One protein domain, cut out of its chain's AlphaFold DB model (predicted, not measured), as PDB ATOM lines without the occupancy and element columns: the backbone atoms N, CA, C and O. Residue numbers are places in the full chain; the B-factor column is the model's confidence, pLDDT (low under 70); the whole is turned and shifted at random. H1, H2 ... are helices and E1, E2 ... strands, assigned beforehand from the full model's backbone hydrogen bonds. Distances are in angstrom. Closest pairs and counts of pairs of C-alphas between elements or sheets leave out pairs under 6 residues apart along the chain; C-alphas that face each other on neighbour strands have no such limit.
ATOM      1  N   LEU A 238      -0.134  26.392 198.822       65.00
ATOM      2  CA  LEU A 238      -0.162  26.842 197.419       65.00
ATOM      3  C   LEU A 238      -1.498  26.523 196.741       65.00
ATOM      4  O   LEU A 238      -2.005  27.333 195.973       65.00
ATOM      5  N   GLU A 239      -2.123  25.401 197.104       68.56
ATOM      6  CA  GLU A 239      -3.484  25.076 196.662       68.56
ATOM      7  C   GLU A 239      -4.511  26.110 197.161       68.56
ATOM      8  O   GLU A 239      -5.437  26.460 196.428       68.56
ATOM      9  N   PHE A 240      -4.354  26.630 198.389       70.50
ATOM     10  CA  PHE A 240      -5.163  27.752 198.871       70.50
ATOM     11  C   PHE A 240      -4.908  29.012 198.056       70.50
ATOM     12  O   PHE A 240      -5.869  29.688 197.705       70.50
ATOM     13  N   GLU A 241      -3.651  29.329 197.748       81.06
ATOM     14  CA  GLU A 241      -3.307  30.527 196.981       81.06
ATOM     15  C   GLU A 241      -3.925  30.489 195.586       81.06
ATOM     16  O   GLU A 241      -4.657  31.407 195.214       81.06
ATOM     17  N   GLU A 242      -3.720  29.393 194.857       78.62
ATOM     18  CA  GLU A 242      -4.300  29.176 193.531       78.62
ATOM     19  C   GLU A 242      -5.830  29.228 193.572       78.62
ATOM     20  O   GLU A 242      -6.453  29.916 192.759       78.62
ATOM     21  N   PHE A 243      -6.456  28.562 194.550       82.88
ATOM     22  CA  PHE A 243      -7.907  28.609 194.711       82.88
ATOM     23  C   PHE A 243      -8.401  30.031 194.992       82.88
ATOM     24  O   PHE A 243      -9.395  30.458 194.401       82.88
ATOM     25  N   CYS A 244      -7.730  30.762 195.883       87.56
ATOM     26  CA  CYS A 244      -8.089  32.125 196.256       87.56
ATOM     27  C   CYS A 244      -8.002  33.084 195.069       87.56
ATOM     28  O   CYS A 244      -8.922  33.875 194.863       87.56
ATOM     29  N   LEU A 245      -6.947  32.962 194.261       87.62
ATOM     30  CA  LEU A 245      -6.770  33.753 193.046       87.62
ATOM     31  C   LEU A 245      -7.846  33.425 192.003       87.62
ATOM     32  O   LEU A 245      -8.454  34.338 191.444       87.62
ATOM     33  N   ALA A 246      -8.137  32.137 191.790       88.44
ATOM     34  CA  ALA A 246      -9.117  31.685 190.803       88.44
ATOM     35  C   ALA A 246     -10.580  31.967 191.199       88.44
ATOM     36  O   ALA A 246     -11.441  32.074 190.328       88.44
ATOM     37  N   ASN A 247     -10.880  32.086 192.498       91.44
ATOM     38  CA  ASN A 247     -12.247  32.192 193.019       91.44
ATOM     39  C   ASN A 247     -12.461  33.462 193.853       91.44
ATOM     40  O   ASN A 247     -13.148  33.419 194.867       91.44
ATOM     41  N   SER A 248     -11.868  34.593 193.473       92.88
ATOM     42  CA  SER A 248     -12.002  35.870 194.202       92.88
ATOM     43  C   SER A 248     -13.298  36.637 193.896       92.88
ATOM     44  O   SER A 248     -13.699  37.518 194.657       92.88
ATOM     45  N   ALA A 249     -13.980  36.305 192.795       94.19
ATOM     46  CA  ALA A 249     -15.227  36.952 192.400       94.19
ATOM     47  C   ALA A 249     -16.429  36.411 193.190       94.19
ATOM     48  O   ALA A 249     -16.585  35.200 193.359       94.19
ATOM     49  N   ILE A 250     -17.314  37.312 193.629       94.69
ATOM     50  CA  ILE A 250     -18.589  36.935 194.252       94.69
ATOM     51  C   ILE A 250     -19.473  36.277 193.179       94.69
ATOM     52  O   ILE A 250     -19.735  36.918 192.159       94.69
ATOM     53  N   PRO A 251     -19.960  35.039 193.387       94.69
ATOM     54  CA  PRO A 251     -20.800  34.355 192.411       94.69
ATOM     55  C   PRO A 251     -22.115  35.095 192.132       94.69
ATOM     56  O   PRO A 251     -22.656  35.795 192.999       94.69
ATOM     57  N   GLY A 252     -22.650  34.898 190.926       95.06
ATOM     58  CA  GLY A 252     -23.977  35.381 190.548       95.06
ATOM     59  C   GLY A 252     -25.100  34.741 191.383       95.06
ATOM     60  O   GLY A 252     -24.863  33.759 192.097       95.06
ATOM     61  N   PRO A 253     -26.327  35.293 191.348       93.56
ATOM     62  CA  PRO A 253     -27.479  34.745 192.072       93.56
ATOM     63  C   PRO A 253     -27.748  33.258 191.782       93.56
ATOM     64  O   PRO A 253     -28.023  32.488 192.702       93.56
ATOM     65  N   GLU A 254     -27.612  32.839 190.523       94.19
ATOM     66  CA  GLU A 254     -27.781  31.459 190.051       94.19
ATOM     67  C   GLU A 254     -26.717  30.494 190.595       94.19
ATOM     68  O   GLU A 254     -26.988  29.311 190.799       94.19
ATOM     69  N   GLU A 255     -25.530  31.008 190.921       91.38
ATOM     70  CA  GLU A 255     -24.431  30.270 191.543       91.38
ATOM     71  C   GLU A 255     -24.318  30.572 193.049       91.38
ATOM     72  O   GLU A 255     -23.244  30.440 193.635       91.38
ATOM     73  N   GLY A 256     -25.407  30.964 193.721       85.94
ATOM     74  CA  GLY A 256     -25.362  31.495 195.090       85.94
ATOM     75  C   GLY A 256     -24.713  30.584 196.151       85.94
ATOM     76  O   GLY A 256     -24.318  31.051 197.223       85.94
ATOM     77  N   HIS A 257     -24.573  29.287 195.864       86.56
ATOM     78  CA  HIS A 257     -23.918  28.289 196.717       86.56
ATOM     79  C   HIS A 257     -22.451  28.013 196.378       86.56
ATOM     80  O   HIS A 257     -21.788  27.304 197.139       86.56
ATOM     81  N   LYS A 258     -21.951  28.536 195.260       87.75
ATOM     82  CA  LYS A 258     -20.553  28.404 194.869       87.75
ATOM     83  C   LYS A 258     -19.683  29.132 195.882       87.75
ATOM     84  O   LYS A 258     -20.026  30.202 196.393       87.75
ATOM     85  N   ILE A 259     -18.577  28.491 196.222       88.50
ATOM     86  CA  ILE A 259     -17.637  29.007 197.206       88.50
ATOM     87  C   ILE A 259     -16.709  29.973 196.509       88.50
ATOM     88  O   ILE A 259     -16.203  29.684 195.429       88.50
ATOM     89  N   PHE A 260     -16.467  31.093 197.168       92.81
ATOM     90  CA  PHE A 260     -15.493  32.067 196.725       92.81
ATOM     91  C   PHE A 260     -14.585  32.456 197.888       92.81
ATOM     92  O   PHE A 260     -14.947  32.356 199.068       92.81
ATOM     93  N   CYS A 261     -13.376  32.873 197.545       94.81
ATOM     94  CA  CYS A 261     -12.435  33.475 198.460       94.81
ATOM     95  C   CYS A 261     -12.881  34.901 198.765       94.81
ATOM     96  O   CYS A 261     -12.798  35.796 197.931       94.81
ATOM     97  N   LEU A 262     -13.330  35.096 199.996       95.44
ATOM     98  CA  LEU A 262     -13.785  36.377 200.502       95.44
ATOM     99  C   LEU A 262     -12.612  37.296 200.851       95.44
ATOM    100  O   LEU A 262     -12.682  38.493 200.609       95.44
ATOM    101  N   ALA A 263     -11.560  36.745 201.454       95.50
ATOM    102  CA  ALA A 263     -10.388  37.491 201.891       95.50
ATOM    103  C   ALA A 263      -9.177  36.567 201.938       95.50
ATOM    104  O   ALA A 263      -9.296  35.447 202.428       95.50
ATOM    105  N   HIS A 264      -8.007  37.032 201.518       94.56
ATOM    106  CA  HIS A 264      -6.773  36.277 201.694       94.56
ATOM    107  C   HIS A 264      -5.568  37.204 201.829       94.56
ATOM    108  O   HIS A 264      -5.584  38.341 201.357       94.56
ATOM    109  N   LYS A 265      -4.520  36.704 202.478       92.12
ATOM    110  CA  LYS A 265      -3.190  37.308 202.483       92.12
ATOM    111  C   LYS A 265      -2.168  36.195 202.641       92.12
ATOM    112  O   LYS A 265      -2.284  35.391 203.564       92.12
ATOM    113  N   PHE A 266      -1.186  36.176 201.747       87.25
ATOM    114  CA  PHE A 266      -0.119  35.182 201.712       87.25
ATOM    115  C   PHE A 266       1.214  35.919 201.717       87.25
ATOM    116  O   PHE A 266       1.663  36.456 200.711       87.25
ATOM    117  N   SER A 267       1.782  36.061 202.907       80.94
ATOM    118  CA  SER A 267       3.044  36.754 203.150       80.94
ATOM    119  C   SER A 267       3.729  36.130 204.358       80.94
ATOM    120  O   SER A 267       3.057  35.529 205.199       80.94
ATOM    121  N   ASP A 268       5.034  36.346 204.498       70.94
ATOM    122  CA  ASP A 268       5.828  35.773 205.596       70.94
ATOM    123  C   ASP A 268       5.266  36.117 206.988       70.94
ATOM    124  O   ASP A 268       5.311  35.309 207.913       70.94
ATOM    125  N   ASN A 269       4.661  37.302 207.127       72.56
ATOM    126  CA  ASN A 269       4.137  37.811 208.397       72.56
ATOM    127  C   ASN A 269       2.626  37.590 208.587       72.56
ATOM    128  O   ASN A 269       2.090  37.820 209.674       72.56
ATOM    129  N   ALA A 270       1.917  37.171 207.538       77.75
ATOM    130  CA  ALA A 270       0.478  36.956 207.575       77.75
ATOM    131  C   ALA A 270       0.065  35.958 206.497       77.75
ATOM    132  O   ALA A 270       0.201  36.231 205.303       77.75
ATOM    133  N   TYR A 271      -0.484  34.831 206.949       83.81
ATOM    134  CA  TYR A 271      -0.987  33.772 206.092       83.81
ATOM    135  C   TYR A 271      -2.401  33.387 206.529       83.81
ATOM    136  O   TYR A 271      -2.582  32.739 207.567       83.81
ATOM    137  N   PHE A 272      -3.402  33.801 205.756       89.81
ATOM    138  CA  PHE A 272      -4.800  33.449 205.981       89.81
ATOM    139  C   PHE A 272      -5.613  33.464 204.689       89.81
ATOM    140  O   PHE A 272      -5.315  34.206 203.754       89.81
ATOM    141  N   ALA A 273      -6.692  32.689 204.685       90.50
ATOM    142  CA  ALA A 273      -7.702  32.699 203.640       90.50
ATOM    143  C   ALA A 273      -9.080  32.435 204.250       90.50
ATOM    144  O   ALA A 273      -9.251  31.504 205.038       90.50
ATOM    145  N   TYR A 274     -10.059  33.253 203.884       93.56
ATOM    146  CA  TYR A 274     -11.447  33.159 204.309       93.56
ATOM    147  C   TYR A 274     -12.346  32.965 203.099       93.56
ATOM    148  O   TYR A 274     -12.192  33.614 202.066       93.56
ATOM    149  N   PHE A 275     -13.331  32.101 203.270       92.56
ATOM    150  CA  PHE A 275     -14.239  31.641 202.240       92.56
ATOM    151  C   PHE A 275     -15.674  31.899 202.664       92.56
ATOM    152  O   PHE A 275     -16.027  31.823 203.847       92.56
ATOM    153  N   SER A 276     -16.514  32.177 201.677       94.44
ATOM    154  CA  SER A 276     -17.948  32.325 201.869       94.44
ATOM    155  C   SER A 276     -18.703  31.828 200.637       94.44
ATOM    156  O   SER A 276     -18.120  31.346 199.669       94.44
ATOM    157  N   THR A 277     -20.024  31.927 200.697       92.44
ATOM    158  CA  THR A 277     -20.915  31.802 199.543       92.44
ATOM    159  C   THR A 277     -21.847  33.004 199.574       92.44
ATOM    160  O   THR A 277     -22.144  33.525 200.656       92.44
ATOM    161  N   ARG A 278     -22.342  33.431 198.413       94.44
ATOM    162  CA  ARG A 278     -23.327  34.516 198.335       94.44
ATOM    163  C   ARG A 278     -24.526  34.243 199.254       94.44
ATOM    164  O   ARG A 278     -24.896  35.100 200.049       94.44
ATOM    165  N   HIS A 279     -25.038  33.014 199.231       88.88
ATOM    166  CA  HIS A 279     -26.165  32.591 200.056       88.88
ATOM    167  C   HIS A 279     -25.899  32.724 201.565       88.88
ATOM    168  O   HIS A 279     -26.786  33.134 202.309       88.88
ATOM    169  N   LEU A 280     -24.691  32.399 202.048       89.94
ATOM    170  CA  LEU A 280     -24.352  32.567 203.469       89.94
ATOM    171  C   LEU A 280     -24.376  34.042 203.887       89.94
ATOM    172  O   LEU A 280     -24.881  34.356 204.965       89.94
ATOM    173  N   LEU A 281     -23.877  34.945 203.038       93.50
ATOM    174  CA  LEU A 281     -23.919  36.384 203.299       93.50
ATOM    175  C   LEU A 281     -25.356  36.916 203.258       93.50
ATOM    176  O   LEU A 281     -25.777  37.595 204.191       93.50
ATOM    177  N   GLU A 282     -26.140  36.551 202.243       92.38
ATOM    178  CA  GLU A 282     -27.544  36.964 202.111       92.38
ATOM    179  C   GLU A 282     -28.410  36.441 203.266       92.38
ATOM    180  O   GLU A 282     -29.164  37.199 203.866       92.38
ATOM    181  N   VAL A 283     -28.273  35.172 203.659       86.56
ATOM    182  CA  VAL A 283     -29.037  34.607 204.786       86.56
ATOM    183  C   VAL A 283     -28.499  35.077 206.138       86.56
ATOM    184  O   VAL A 283     -29.241  35.149 207.121       86.56
ATOM    185  N   GLY A 284     -27.210  35.379 206.240       86.50
ATOM    186  CA  GLY A 284     -26.602  35.841 207.481       86.50
ATOM    187  C   GLY A 284     -26.855  37.318 207.775       86.50
ATOM    188  O   GLY A 284     -27.079  37.670 208.930       86.50
ATOM    189  N   ILE A 285     -26.855  38.162 206.743       92.19
ATOM    190  CA  ILE A 285     -26.910  39.629 206.851       92.19
ATOM    191  C   ILE A 285     -28.243  40.170 206.315       92.19
ATOM    192  O   ILE A 285     -28.810  41.102 206.882       92.19
ATOM    193  N   GLY A 286     -28.780  39.582 205.245       88.62
ATOM    194  CA  GLY A 286     -30.006  40.038 204.593       88.62
ATOM    195  C   GLY A 286     -31.244  39.930 205.485       88.62
ATOM    196  O   GLY A 286     -31.438  38.965 206.232       88.62
ATOM    197  N   GLY A 287     -32.094  40.955 205.428       83.81
ATOM    198  CA  GLY A 287     -33.304  41.050 206.247       83.81
ATOM    199  C   GLY A 287     -33.040  41.223 207.748       83.81
ATOM    200  O   GLY A 287     -33.942  40.990 208.548       83.81
ATOM    201  N   VAL A 288     -31.811  41.564 208.156       82.56
ATOM    202  CA  VAL A 288     -31.505  41.998 209.527       82.56
ATOM    203  C   VAL A 288     -31.556  43.519 209.556       82.56
ATOM    204  O   VAL A 288     -30.921  44.179 208.734       82.56
ATOM    205  N   SER A 289     -32.300  44.090 210.502       83.75
ATOM    206  CA  SER A 289     -32.208  45.525 210.774       83.75
ATOM    207  C   SER A 289     -30.770  45.872 211.153       83.75
ATOM    208  O   SER A 289     -30.126  45.158 211.921       83.75
ATOM    209  N   ALA A 290     -30.273  47.013 210.682       79.88
ATOM    210  CA  ALA A 290     -28.951  47.522 211.039       79.88
ATOM    211  C   ALA A 290     -28.710  47.615 212.560       79.88
ATOM    212  O   ALA A 290     -27.569  47.692 212.993       79.88
ATOM    213  N   LYS A 291     -29.765  47.644 213.380       81.19
ATOM    214  CA  LYS A 291     -29.658  47.706 214.845       81.19
ATOM    215  C   LYS A 291     -29.488  46.333 215.510       81.19
ATOM    216  O   LYS A 291     -29.158  46.272 216.690       81.19
ATOM    217  N   ASP A 292     -29.654  45.250 214.754       83.69
ATOM    218  CA  ASP A 292     -29.824  43.902 215.308       83.69
ATOM    219  C   ASP A 292     -28.703  42.947 214.871       83.69
ATOM    220  O   ASP A 292     -28.653  41.797 215.308       83.69
ATOM    221  N   LEU A 293     -27.792  43.399 214.002       89.56
ATOM    222  CA  LEU A 293     -26.700  42.567 213.512       89.56
ATOM    223  C   LEU A 293     -25.601  42.455 214.570       89.56
ATOM    224  O   LEU A 293     -24.844  43.393 214.818       89.56
ATOM    225  N   VAL A 294     -25.471  41.274 215.159       90.81
ATOM    226  CA  VAL A 294     -24.358  40.933 216.044       90.81
ATOM    227  C   VAL A 294     -23.466  39.928 215.334       90.81
ATOM    228  O   VAL A 294     -23.948  38.938 214.788       90.81
ATOM    229  N   LEU A 295     -22.160  40.160 215.359       93.69
ATOM    230  CA  LEU A 295     -21.178  39.226 214.826       93.69
ATOM    231  C   LEU A 295     -20.567  38.397 215.948       93.69
ATOM    232  O   LEU A 295     -20.407  38.868 217.069       93.69
ATOM    233  N   GLY A 296     -20.239  37.149 215.653       92.62
ATOM    234  CA  GLY A 296     -19.521  36.253 216.542       92.62
ATOM    235  C   GLY A 296     -18.346  35.631 215.808       92.62
ATOM    236  O   GLY A 296     -18.518  35.178 214.681       92.62
ATOM    237  N   MET A 297     -17.180  35.562 216.439       93.75
ATOM    238  CA  MET A 297     -16.031  34.862 215.878       93.75
ATOM    239  C   MET A 297     -15.366  33.962 216.908       93.75
ATOM    240  O   MET A 297     -15.267  34.307 218.088       93.75
ATOM    241  N   ASP A 298     -14.888  32.818 216.441       91.88
ATOM    242  CA  ASP A 298     -14.021  31.948 217.219       91.88
ATOM    243  C   ASP A 298     -12.999  31.254 216.321       91.88
ATOM    244  O   ASP A 298     -13.265  31.015 215.141       91.88
ATOM    245  N   PHE A 299     -11.850  30.911 216.894       89.44
ATOM    246  CA  PHE A 299     -10.854  30.077 216.238       89.44
ATOM    247  C   PHE A 299     -10.793  28.715 216.922       89.44
ATOM    248  O   PHE A 299     -10.642  28.596 218.138       89.44
ATOM    249  N   THR A 300     -10.885  27.651 216.129       83.56
ATOM    250  CA  THR A 300     -10.776  26.284 216.630       83.56
ATOM    251  C   THR A 300      -9.502  25.614 216.137       83.56
ATOM    252  O   THR A 300      -9.278  25.421 214.946       83.56
ATOM    253  N   TYR A 301      -8.682  25.185 217.096       73.56
ATOM    254  CA  TYR A 301      -7.491  24.352 216.887       73.56
ATOM    255  C   TYR A 301      -7.807  22.853 216.897       73.56
ATOM    256  O   TYR A 301      -6.916  22.006 216.870       73.56
ATOM    257  N   LYS A 302      -9.085  22.495 217.062       63.28
ATOM    258  CA  LYS A 302      -9.501  21.118 217.362       63.28
ATOM    259  C   LYS A 302      -9.762  20.285 216.110       63.28
ATOM    260  O   LYS A 302     -10.138  19.121 216.230       63.28
ATOM    261  N   LEU A 303      -9.556  20.860 214.929       60.50
ATOM    262  CA  LEU A 303      -9.595  20.142 213.663       60.50
ATOM    263  C   LEU A 303      -8.219  19.509 213.439       60.50
ATOM    264  O   LEU A 303      -7.339  20.098 212.829       60.50
ATOM    265  N   ALA A 304      -8.030  18.306 213.992       47.69
ATOM    266  CA  ALA A 304      -6.741  17.607 214.112       47.69
ATOM    267  C   ALA A 304      -5.994  17.312 212.786       47.69
ATOM    268  O   ALA A 304      -4.899  16.740 212.819       47.69
ATOM    269  N   TRP A 305      -6.598  17.656 211.649       51.75
ATOM    270  CA  TRP A 305      -6.144  17.390 210.285       51.75
ATOM    271  C   TRP A 305      -5.729  18.637 209.493       51.75
ATOM    272  O   TRP A 305      -5.105  18.490 208.452       51.75
ATOM    273  N   VAL A 306      -6.041  19.848 209.973       55.25
ATOM    274  CA  VAL A 306      -5.591  21.106 209.365       55.25
ATOM    275  C   VAL A 306      -4.577  21.694 210.341       55.25
ATOM    276  O   VAL A 306      -4.915  21.895 211.508       55.25
ATOM    277  N   PRO A 307      -3.325  21.939 209.924       56.78
ATOM    278  CA  PRO A 307      -2.296  22.450 210.828       56.78
ATOM    279  C   PRO A 307      -2.531  23.912 211.250       56.78
ATOM    280  O   PRO A 307      -1.758  24.457 212.037       56.78
ATOM    281  N   TYR A 308      -3.593  24.534 210.740       72.19
ATOM    282  CA  TYR A 308      -3.950  25.928 210.948       72.19
ATOM    283  C   TYR A 308      -5.194  26.057 211.841       72.19
ATOM    284  O   TYR A 308      -6.143  25.282 211.680       72.19
ATOM    285  N   PRO A 309      -5.235  27.036 212.761       78.94
ATOM    286  CA  PRO A 309      -6.489  27.488 213.346       78.94
ATOM    287  C   PRO A 309      -7.552  27.734 212.266       78.94
ATOM    288  O   PRO A 309      -7.298  28.402 211.261       78.94
ATOM    289  N   VAL A 310      -8.759  27.209 212.491       85.06
ATOM    290  CA  VAL A 310      -9.914  27.489 211.632       85.06
ATOM    291  C   VAL A 310     -10.764  28.566 212.284       85.06
ATOM    292  O   VAL A 310     -11.315  28.357 213.365       85.06
ATOM    293  N   GLY A 311     -10.847  29.718 211.625       90.31
ATOM    294  CA  GLY A 311     -11.681  30.841 212.024       90.31
ATOM    295  C   GLY A 311     -13.109  30.660 211.523       90.31
ATOM    296  O   GLY A 311     -13.337  30.386 210.345       90.31
ATOM    297  N   LEU A 312     -14.077  30.830 212.416       90.62
ATOM    298  CA  LEU A 312     -15.502  30.775 212.109       90.62
ATOM    299  C   LEU A 312     -16.108  32.133 212.419       90.62
ATOM    300  O   LEU A 312     -16.081  32.558 213.571       90.62
ATOM    301  N   MET A 313     -16.683  32.787 211.415       93.75
ATOM    302  CA  MET A 313     -17.450  34.015 211.593       93.75
ATOM    303  C   MET A 313     -18.932  33.711 211.430       93.75
ATOM    304  O   MET A 313     -19.349  33.123 210.428       93.75
ATOM    305  N   VAL A 314     -19.737  34.141 212.392       91.44
ATOM    306  CA  VAL A 314     -21.189  33.974 212.390       91.44
ATOM    307  C   VAL A 314     -21.895  35.312 212.591       91.44
ATOM    308  O   VAL A 314     -21.416  36.171 213.323       91.44
ATOM    309  N   ALA A 315     -23.068  35.468 211.991       90.94
ATOM    310  CA  ALA A 315     -24.064  36.444 212.407       90.94
ATOM    311  C   ALA A 315     -24.982  35.799 213.452       90.94
ATOM    312  O   ALA A 315     -25.450  34.673 213.271       90.94
ATOM    313  N   LEU A 316     -25.252  36.504 214.543       86.12
ATOM    314  CA  LEU A 316     -26.220  36.122 215.563       86.12
ATOM    315  C   LEU A 316     -27.487  36.946 215.328       86.12
ATOM    316  O   LEU A 316     -27.470  38.166 215.474       86.12
ATOM    317  N   ARG A 317     -28.567  36.274 214.919       76.56
ATOM    318  CA  ARG A 317     -29.844  36.892 214.543       76.56
ATOM    319  C   ARG A 317     -30.965  36.533 215.515       76.56
ATOM    320  O   ARG A 317     -30.956  35.427 216.049       76.56
ATOM    321  N   PRO A 318     -31.993  37.376 215.660       65.94
ATOM    322  CA  PRO A 318     -33.263  37.006 216.285       65.94
ATOM    323  C   PRO A 318     -34.053  35.964 215.478       65.94
ATOM    324  O   PRO A 318     -34.024  36.015 214.247       65.94
ATOM    325  N   PRO A 319     -34.826  35.086 216.143       62.69
ATOM    326  CA  PRO A 319     -34.682  34.690 217.543       62.69
ATOM    327  C   PRO A 319     -33.461  33.762 217.702       62.69
ATOM    328  O   PRO A 319     -33.498  32.600 217.312       62.69
ATOM    329  N   SER A 320     -32.361  34.295 218.250       61.38
ATOM    330  CA  SER A 320     -31.112  33.606 218.644       61.38
ATOM    331  C   SER A 320     -30.548  32.532 217.688       61.38
ATOM    332  O   SER A 320     -29.978  31.530 218.126       61.38
ATOM    333  N   ARG A 321     -30.664  32.730 216.376       74.50
ATOM    334  CA  ARG A 321     -30.122  31.849 215.340       74.50
ATOM    335  C   ARG A 321     -28.734  32.329 214.932       74.50
ATOM    336  O   ARG A 321     -28.566  33.446 214.453       74.50
ATOM    337  N   ALA A 322     -27.735  31.466 215.086       81.56
ATOM    338  CA  ALA A 322     -26.431  31.702 214.483       81.56
ATOM    339  C   ALA A 322     -26.440  31.286 213.012       81.56
ATOM    340  O   ALA A 322     -26.969  30.230 212.645       81.56
ATOM    341  N   ARG A 323     -25.852  32.128 212.171       85.38
ATOM    342  CA  ARG A 323     -25.690  31.923 210.736       85.38
ATOM    343  C   ARG A 323     -24.226  32.059 210.404       85.38
ATOM    344  O   ARG A 323     -23.633  33.079 210.725       85.38
ATOM    345  N   LEU A 324     -23.639  31.039 209.793       87.44
ATOM    346  CA  LEU A 324     -22.267  31.162 209.324       87.44
ATOM    347  C   LEU A 324     -22.203  32.244 208.238       87.44
ATOM    348  O   LEU A 324     -23.015  32.232 207.321       87.44
ATOM    349  N   LEU A 325     -21.230  33.144 208.344       91.00
ATOM    350  CA  LEU A 325     -20.894  34.111 207.303       91.00
ATOM    351  C   LEU A 325     -19.657  33.676 206.532       91.00
ATOM    352  O   LEU A 325     -19.646  33.723 205.309       91.00
ATOM    353  N   ALA A 326     -18.620  33.256 207.252       93.12
ATOM    354  CA  ALA A 326     -17.354  32.880 206.654       93.12
ATOM    355  C   ALA A 326     -16.651  31.804 207.480       93.12
ATOM    356  O   ALA A 326     -16.776  31.750 208.706       93.12
ATOM    357  N   VAL A 327     -15.890  30.970 206.783       90.25
ATOM    358  CA  VAL A 327     -14.933  30.017 207.351       90.25
ATOM    359  C   VAL A 327     -13.581  30.371 206.777       90.25
ATOM    360  O   VAL A 327     -13.483  30.612 205.581       90.25
ATOM    361  N   GLY A 328     -12.536  30.375 207.586       87.38
ATOM    362  CA  GLY A 328     -11.191  30.549 207.066       87.38
ATOM    363  C   GLY A 328     -10.158  29.738 207.801       87.38
ATOM    364  O   GLY A 328     -10.394  29.235 208.898       87.38
ATOM    365  N   VAL A 329      -9.003  29.632 207.174       85.19
ATOM    366  CA  VAL A 329      -7.778  29.138 207.784       85.19
ATOM    367  C   VAL A 329      -6.876  30.326 208.067       85.19
ATOM    368  O   VAL A 329      -6.798  31.262 207.271       85.19
ATOM    369  N   SER A 330      -6.185  30.290 209.197       84.06
ATOM    370  CA  SER A 330      -5.142  31.264 209.496       84.06
ATOM    371  C   SER A 330      -3.975  30.570 210.168       84.06
ATOM    372  O   SER A 330      -4.183  29.819 211.114       84.06
ATOM    373  N   VAL A 331      -2.746  30.822 209.716       77.44
ATOM    374  CA  VAL A 331      -1.535  30.352 210.416       77.44
ATOM    375  C   VAL A 331      -1.404  31.054 211.763       77.44
ATOM    376  O   VAL A 331      -1.038  30.436 212.762       77.44
ATOM    377  N   PHE A 332      -1.740  32.343 211.786       77.31
ATOM    378  CA  PHE A 332      -1.622  33.193 212.957       77.31
ATOM    379  C   PHE A 332      -2.970  33.806 213.288       77.31
ATOM    380  O   PHE A 332      -3.601  34.455 212.456       77.31
ATOM    381  N   GLU A 333      -3.406  33.662 214.529       86.31
ATOM    382  CA  GLU A 333      -4.521  34.460 215.008       86.31
ATOM    383  C   GLU A 333      -4.006  35.880 215.292       86.31
ATOM    384  O   GLU A 333      -3.434  36.168 216.346       86.31
ATOM    385  N   ASN A 334      -4.125  36.760 214.298       88.94
ATOM    386  CA  ASN A 334      -3.673  38.143 214.386       88.94
ATOM    387  C   ASN A 334      -4.810  39.118 214.047       88.94
ATOM    388  O   ASN A 334      -5.800  38.760 213.403       88.94
ATOM    389  N   SER A 335      -4.677  40.366 214.505       94.31
ATOM    390  CA  SER A 335      -5.698  41.398 214.290       94.31
ATOM    391  C   SER A 335      -5.868  41.757 212.817       94.31
ATOM    392  O   SER A 335      -6.982  42.060 212.409       94.31
ATOM    393  N   GLU A 336      -4.802  41.662 212.019       94.56
ATOM    394  CA  GLU A 336      -4.848  41.924 210.578       94.56
ATOM    395  C   GLU A 336      -5.786  40.951 209.844       94.56
ATOM    396  O   GLU A 336      -6.570  41.369 208.993       94.56
ATOM    397  N   SER A 337      -5.762  39.662 210.193       93.56
ATOM    398  CA  SER A 337      -6.633  38.650 209.584       93.56
ATOM    399  C   SER A 337      -8.111  38.927 209.868       93.56
ATOM    400  O   SER A 337      -8.955  38.784 208.985       93.56
ATOM    401  N   ILE A 338      -8.415  39.380 211.086       95.50
ATOM    402  CA  ILE A 338      -9.769  39.718 211.533       95.50
ATOM    403  C   ILE A 338     -10.234  41.006 210.846       95.50
ATOM    404  O   ILE A 338     -11.335  41.047 210.304       95.50
ATOM    405  N   GLU A 339      -9.386  42.035 210.813       96.31
ATOM    406  CA  GLU A 339      -9.645  43.299 210.116       96.31
ATOM    407  C   GLU A 339      -9.931  43.067 208.627       96.31
ATOM    408  O   GLU A 339     -10.939  43.542 208.102       96.31
ATOM    409  N   THR A 340      -9.079  42.287 207.959       96.12
ATOM    410  CA  THR A 340      -9.211  41.980 206.529       96.12
ATOM    411  C   THR A 340     -10.505  41.220 206.253       96.12
ATOM    412  O   THR A 340     -11.241  41.576 205.330       96.12
ATOM    413  N   LEU A 341     -10.842  40.226 207.083       96.44
ATOM    414  CA  LEU A 341     -12.115  39.515 206.993       96.44
ATOM    415  C   LEU A 341     -13.308  40.473 207.130       96.44
ATOM    416  O   LEU A 341     -14.203  40.462 206.288       96.44
ATOM    417  N   LEU A 342     -13.329  41.315 208.165       97.00
ATOM    418  CA  LEU A 342     -14.444  42.227 208.436       97.00
ATOM    419  C   LEU A 342     -14.617  43.275 207.325       97.00
ATOM    420  O   LEU A 342     -15.749  43.536 206.906       97.00
ATOM    421  N   ARG A 343     -13.518  43.835 206.796       97.31
ATOM    422  CA  ARG A 343     -13.553  44.737 205.630       97.31
ATOM    423  C   ARG A 343     -14.082  44.036 204.387       97.31
ATOM    424  O   ARG A 343     -14.877  44.624 203.659       97.31
ATOM    425  N   SER A 344     -13.698  42.782 204.179       97.19
ATOM    426  CA  SER A 344     -14.135  42.007 203.018       97.19
ATOM    427  C   SER A 344     -15.613  41.629 203.105       97.19
ATOM    428  O   SER A 344     -16.328  41.773 202.119       97.19
ATOM    429  N   ILE A 345     -16.122  41.259 204.290       96.88
ATOM    430  CA  ILE A 345     -17.569  41.076 204.505       96.88
ATOM    431  C   ILE A 345     -18.313  42.384 204.216       96.88
ATOM    432  O   ILE A 345     -19.343  42.360 203.543       96.88
ATOM    433  N   ARG A 346     -17.799  43.530 204.684       96.38
ATOM    434  CA  ARG A 346     -18.402  44.845 204.421       96.38
ATOM    435  C   ARG A 346     -18.439  45.164 202.926       96.38
ATOM    436  O   ARG A 346     -19.488  45.567 202.434       96.38
ATOM    437  N   ALA A 347     -17.333  44.962 202.213       96.94
ATOM    438  CA  ALA A 347     -17.251  45.178 200.770       96.94
ATOM    439  C   ALA A 347     -18.221  44.262 200.009       96.94
ATOM    440  O   ALA A 347     -19.044  44.751 199.239       96.94
ATOM    441  N   ALA A 348     -18.210  42.959 200.309       96.62
ATOM    442  CA  ALA A 348     -19.124  41.996 199.705       96.62
ATOM    443  C   ALA A 348     -20.595  42.327 199.996       96.62
ATOM    444  O   ALA A 348     -21.445  42.193 199.123       96.62
ATOM    445  N   SER A 349     -20.898  42.816 201.201       96.31
ATOM    446  CA  SER A 349     -22.249  43.250 201.561       96.31
ATOM    447  C   SER A 349     -22.709  44.437 200.717       96.31
ATOM    448  O   SER A 349     -23.843  44.430 200.258       96.31
ATOM    449  N   ILE A 350     -21.836  45.415 200.446       96.19
ATOM    450  CA  ILE A 350     -22.151  46.542 199.553       96.19
ATOM    451  C   ILE A 350     -22.440  46.031 198.136       96.19
ATOM    452  O   ILE A 350     -23.462  46.393 197.560       96.19
ATOM    453  N   THR A 351     -21.598  45.141 197.603       96.75
ATOM    454  CA  THR A 351     -21.800  44.531 196.276       96.75
ATOM    455  C   THR A 351     -23.122  43.765 196.176       96.75
ATOM    456  O   THR A 351     -23.764  43.769 195.131       96.75
ATOM    457  N   LEU A 352     -23.549  43.127 197.266       96.06
ATOM    458  CA  LEU A 352     -24.800  42.372 197.354       96.06
ATOM    459  C   LEU A 352     -26.011  43.226 197.776       96.06
ATOM    460  O   LEU A 352     -27.093  42.676 197.973       96.06
ATOM    461  N   ASN A 353     -25.849  44.545 197.927       96.38
ATOM    462  CA  ASN A 353     -26.873  45.463 198.433       96.38
ATOM    463  C   ASN A 353     -27.452  45.048 199.809       96.38
ATOM    464  O   ASN A 353     -28.651  45.145 200.074       96.38
ATOM    465  N   LEU A 354     -26.587  44.554 200.695       95.00
ATOM    466  CA  LEU A 354     -26.899  44.151 202.065       95.00
ATOM    467  C   LEU A 354     -26.468  45.241 203.054       95.00
ATOM    468  O   LEU A 354     -25.367  45.792 202.973       95.00
ATOM    469  N   VAL A 355     -27.306  45.517 204.055       93.81
ATOM    470  CA  VAL A 355     -27.001  46.507 205.099       93.81
ATOM    471  C   VAL A 355     -26.101  45.887 206.171       93.81
ATOM    472  O   VAL A 355     -26.568  45.223 207.094       93.81
ATOM    473  N   PHE A 356     -24.794  46.129 206.073       93.88
ATOM    474  CA  PHE A 356     -23.807  45.614 207.026       93.88
ATOM    475  C   PHE A 356     -23.370  46.678 208.037       93.88
ATOM    476  O   PHE A 356     -22.396  47.404 207.834       93.88
ATOM    477  N   LYS A 357     -24.107  46.764 209.147       92.81
ATOM    478  CA  LYS A 357     -23.823  47.680 210.261       92.81
ATOM    479  C   LYS A 357     -23.918  46.923 211.585       92.81
ATOM    480  O   LYS A 357     -24.956  46.971 212.233       92.81
ATOM    481  N   PRO A 358     -22.895  46.148 211.966       92.62
ATOM    482  CA  PRO A 358     -22.993  45.349 213.167       92.62
ATOM    483  C   PRO A 358     -22.889  46.229 214.420       92.62
ATOM    484  O   PRO A 358     -22.088  47.160 214.477       92.62
ATOM    485  N   VAL A 359     -23.705  45.931 215.428       90.31
ATOM    486  CA  VAL A 359     -23.777  46.700 216.685       90.31
ATOM    487  C   VAL A 359     -22.928  46.096 217.796       90.31
ATOM    488  O   VAL A 359     -22.551  46.787 218.742       90.31
ATOM    489  N   ALA A 360     -22.614  44.805 217.692       90.56
ATOM    490  CA  ALA A 360     -21.828  44.106 218.690       90.56
ATOM    491  C   ALA A 360     -20.988  42.972 218.096       90.56
ATOM    492  O   ALA A 360     -21.330  42.394 217.059       90.56
ATOM    493  N   ARG A 511     -19.789  16.163 213.765       53.44
ATOM    494  CA  ARG A 511     -19.961  15.794 212.367       53.44
ATOM    495  C   ARG A 511     -18.603  15.319 211.903       53.44
ATOM    496  O   ARG A 511     -17.633  16.068 211.928       53.44
ATOM    497  N   ARG A 512     -18.559  14.067 211.468       47.66
ATOM    498  CA  ARG A 512     -17.488  13.541 210.635       47.66
ATOM    499  C   ARG A 512     -17.484  14.356 209.330       47.66
ATOM    500  O   ARG A 512     -17.998  13.884 208.324       47.66
ATOM    501  N   ILE A 513     -16.986  15.593 209.340       47.00
ATOM    502  CA  ILE A 513     -16.463  16.242 208.133       47.00
ATOM    503  C   ILE A 513     -15.252  15.395 207.793       47.00
ATOM    504  O   ILE A 513     -14.173  15.670 208.274       47.00
ATOM    505  N   LYS A 514     -15.476  14.215 207.220       41.34
ATOM    506  CA  LYS A 514     -14.474  13.157 207.207       41.34
ATOM    507  C   LYS A 514     -13.189  13.659 206.549       41.34
ATOM    508  O   LYS A 514     -13.227  14.537 205.694       41.34
ATOM    509  N   GLN A 515     -12.086  13.021 206.916       42.38
ATOM    510  CA  GLN A 515     -10.714  13.192 206.417       42.38
ATOM    511  C   GLN A 515     -10.545  12.990 204.890       42.38
ATOM    512  O   GLN A 515      -9.423  12.928 204.406       42.38
ATOM    513  N   GLU A 516     -11.638  12.931 204.128       37.62
ATOM    514  CA  GLU A 516     -11.753  12.396 202.765       37.62
ATOM    515  C   GLU A 516     -11.790  13.496 201.677       37.62
ATOM    516  O   GLU A 516     -12.288  13.280 200.567       37.62
ATOM    517  N   ALA A 517     -11.331  14.713 201.968       37.44
ATOM    518  CA  ALA A 517     -11.501  15.836 201.058       37.44
ATOM    519  C   ALA A 517     -10.178  16.518 200.706       37.44
ATOM    520  O   ALA A 517      -9.501  17.053 201.582       37.44
ATOM    521  N   LYS A 518      -9.872  16.584 199.397       47.34
ATOM    522  CA  LYS A 518      -9.001  17.633 198.833       47.34
ATOM    523  C   LYS A 518      -9.384  18.961 199.482       47.34
ATOM    524  O   LYS A 518     -10.561  19.183 199.742       47.34
ATOM    525  N   LEU A 519      -8.435  19.838 199.761       47.09
ATOM    526  CA  LEU A 519      -8.673  21.030 200.573       47.09
ATOM    527  C   LEU A 519      -9.835  21.907 200.069       47.09
ATOM    528  O   LEU A 519     -10.633  22.393 200.864       47.09
ATOM    529  N   SER A 520     -10.012  22.003 198.751       42.84
ATOM    530  CA  SER A 520     -11.188  22.603 198.105       42.84
ATOM    531  C   SER A 520     -12.502  21.911 198.488       42.84
ATOM    532  O   SER A 520     -13.460  22.570 198.878       42.84
ATOM    533  N   LYS A 521     -12.523  20.577 198.485       53.00
ATOM    534  CA  LYS A 521     -13.621  19.739 198.983       53.00
ATOM    535  C   LYS A 521     -13.773  19.830 200.511       53.00
ATOM    536  O   LYS A 521     -14.861  19.585 201.009       53.00
ATOM    537  N   LEU A 522     -12.732  20.189 201.274       53.03
ATOM    538  CA  LEU A 522     -12.827  20.435 202.721       53.03
ATOM    539  C   LEU A 522     -13.497  21.780 202.984       53.03
ATOM    540  O   LEU A 522     -14.404  21.846 203.806       53.03
ATOM    541  N   VAL A 523     -13.083  22.835 202.279       57.41
ATOM    542  CA  VAL A 523     -13.791  24.121 202.295       57.41
ATOM    543  C   VAL A 523     -15.236  23.892 201.854       57.41
ATOM    544  O   VAL A 523     -16.153  24.352 202.527       57.41
ATOM    545  N   GLU A 524     -15.461  23.071 200.826       57.50
ATOM    546  CA  GLU A 524     -16.793  22.658 200.395       57.50
ATOM    547  C   GLU A 524     -17.575  21.920 201.475       57.50
ATOM    548  O   GLU A 524     -18.695  22.306 201.786       57.50
ATOM    549  N   GLN A 525     -16.994  20.918 202.124       56.53
ATOM    550  CA  GLN A 525     -17.648  20.177 203.196       56.53
ATOM    551  C   GLN A 525     -17.885  21.034 204.443       56.53
ATOM    552  O   GLN A 525     -18.918  20.866 205.090       56.53
ATOM    553  N   LEU A 526     -16.983  21.962 204.777       59.41
ATOM    554  CA  LEU A 526     -17.166  22.941 205.849       59.41
ATOM    555  C   LEU A 526     -18.331  23.868 205.499       59.41
ATOM    556  O   LEU A 526     -19.277  23.979 206.279       59.41
ATOM    557  N   CYS A 527     -18.335  24.442 204.297       58.25
ATOM    558  CA  CYS A 527     -19.429  25.266 203.797       58.25
ATOM    559  C   CYS A 527     -20.753  24.486 203.746       58.25
ATOM    560  O   CYS A 527     -21.771  25.007 204.192       58.25
ATOM    561  N   VAL A 528     -20.766  23.224 203.307       58.91
ATOM    562  CA  VAL A 528     -21.954  22.353 203.252       58.91
ATOM    563  C   VAL A 528     -22.441  21.966 204.649       58.91
ATOM    564  O   VAL A 528     -23.648  21.995 204.909       58.91
ATOM    565  N   ALA A 529     -21.547  21.617 205.576       51.53
ATOM    566  CA  ALA A 529     -21.900  21.272 206.951       51.53
ATOM    567  C   ALA A 529     -22.471  22.488 207.689       51.53
ATOM    568  O   ALA A 529     -23.515  22.385 208.342       51.53
ATOM    569  N   CYS A 530     -21.835  23.649 207.525       53.94
ATOM    570  CA  CYS A 530     -22.292  24.909 208.090       53.94
ATOM    571  C   CYS A 530     -23.574  25.418 207.423       53.94
ATOM    572  O   CYS A 530     -24.451  25.928 208.125       53.94
ATOM    573  N   ARG A 531     -23.749  25.210 206.110       58.47
ATOM    574  CA  ARG A 531     -25.018  25.427 205.399       58.47
ATOM    575  C   ARG A 531     -26.102  24.561 206.005       58.47
ATOM    576  O   ARG A 531     -27.098  25.095 206.453       58.47
ATOM    577  N   THR A 532     -25.885  23.250 206.096       55.06
ATOM    578  CA  THR A 532     -26.863  22.306 206.657       55.06
ATOM    579  C   THR A 532     -27.254  22.686 208.085       55.06
ATOM    580  O   THR A 532     -28.404  22.527 208.474       55.06
ATOM    581  N   TYR A 533     -26.313  23.183 208.889       49.28
ATOM    582  CA  TYR A 533     -26.617  23.706 210.219       49.28
ATOM    583  C   TYR A 533     -27.463  24.991 210.154       49.28
ATOM    584  O   TYR A 533     -28.466  25.106 210.860       49.28
ATOM    585  N   SER A 534     -27.098  25.927 209.275       47.44
ATOM    586  CA  SER A 534     -27.793  27.207 209.082       47.44
ATOM    587  C   SER A 534     -29.199  27.038 208.486       47.44
ATOM    588  O   SER A 534     -30.110  27.755 208.889       47.44
ATOM    589  N   THR A 535     -29.399  26.070 207.586       55.22
ATOM    590  CA  THR A 535     -30.691  25.753 206.962       55.22
ATOM    591  C   THR A 535     -31.572  24.880 207.849       55.22
ATOM    592  O   THR A 535     -32.764  25.120 207.910       55.22
ATOM    593  N   ARG A 536     -31.032  23.931 208.629       52.62
ATOM    594  CA  ARG A 536     -31.836  23.186 209.629       52.62
ATOM    595  C   ARG A 536     -32.361  24.072 210.750       52.62
ATOM    596  O   ARG A 536     -33.401  23.800 211.328       52.62
ATOM    597  N   THR A 537     -31.629  25.130 211.070       43.97
ATOM    598  CA  THR A 537     -32.109  26.180 211.974       43.97
ATOM    599  C   THR A 537     -32.927  27.237 211.228       43.97
ATOM    600  O   THR A 537     -33.286  28.247 211.820       43.97
ATOM    601  N   TYR A 538     -33.175  27.062 209.929       38.00
ATOM    602  CA  TYR A 538     -34.121  27.810 209.110       38.00
ATOM    603  C   TYR A 538     -35.304  26.881 208.824       38.00
ATOM    604  O   TYR A 538     -35.472  26.370 207.727       38.00
TER     605      TYR A 538
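What this domain is: This is residues 238 to 360 and 511 to 538 of the 593 residues of an uncharacterized protein of Perkinsus olseni (UniProt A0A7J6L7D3). A twisted antiparallel sheet of five strands curls round the long helix H3 on one face, while the long helix H4 covers E2 and E5 on the other. The short H2 shares H3's face and H1 shares H4's, giving three layers, helices on both faces of a sheet. The printed part has 151 residues, with four named helices and five named strands in the order H1 E1 E2 H2 E3 E4 E5 H3 H4; the sheet order is E1 E2 E5 E4 E3, and the class is mixed. It is compact, with a radius of gyration of the C-alphas of 14.5 A and spans of 39 by 32 by 30 A.

Where its parts are: The strands are E1, residues 259 to 267, E2, 270 to 277, E5, 321 to 330, 25.7 A long, E4, 310 to 317, and E3, 294 to 300. E1 bends by 59 degrees at residue 262 and E5 by 54 degrees at 325. The helices are H3, residues 335 to 351, 24.4 A, H4, 519 to 536, 25.0 A, H2, 278 to 285, and H1, 238 to 246. C-alpha 238 is at (-0.162, 26.842, 197.419) and C-alpha 536 at (-31.836, 23.186, 209.629).

How they stand to each other: E3, E4 and E5 form a meander, each strand the antiparallel neighbour of the one before; N 298 and O 312 are 3.1 A apart, N 313 and O 326 2.9 A. N 275 and O 327 join E2 to E5 within hydrogen-bond range at 2.8 A, and N 265 and O 272 span the hairpin E1 and E2 at 2.9 A. The closest C-alphas of H3 and E1 are Ala 263 and Leu 341, 5.8 A. H4 runs slantwise to the strands at a height over the sheet of 8.7 A. With residues 519 to 520 alone it touches H1, closest at the C-alphas of Phe 243 and Ser 520, 7.6 A. Every O i to N i+4 pair is within hydrogen-bond range in H1, H2, H3 and H4.

The domain as a whole: The C-alphas of Asp 268 and Pro 319, the farthest apart, are 42.2 A apart. Residues 361 to 510 are not printed; C-alphas 360 and 511 are 29.1 A apart across the cut. The link from H1 to E1 is long. The pLDDT is under 70 at residues 238 to 239, 302 to 307, 318 to 320 and 511 to 538.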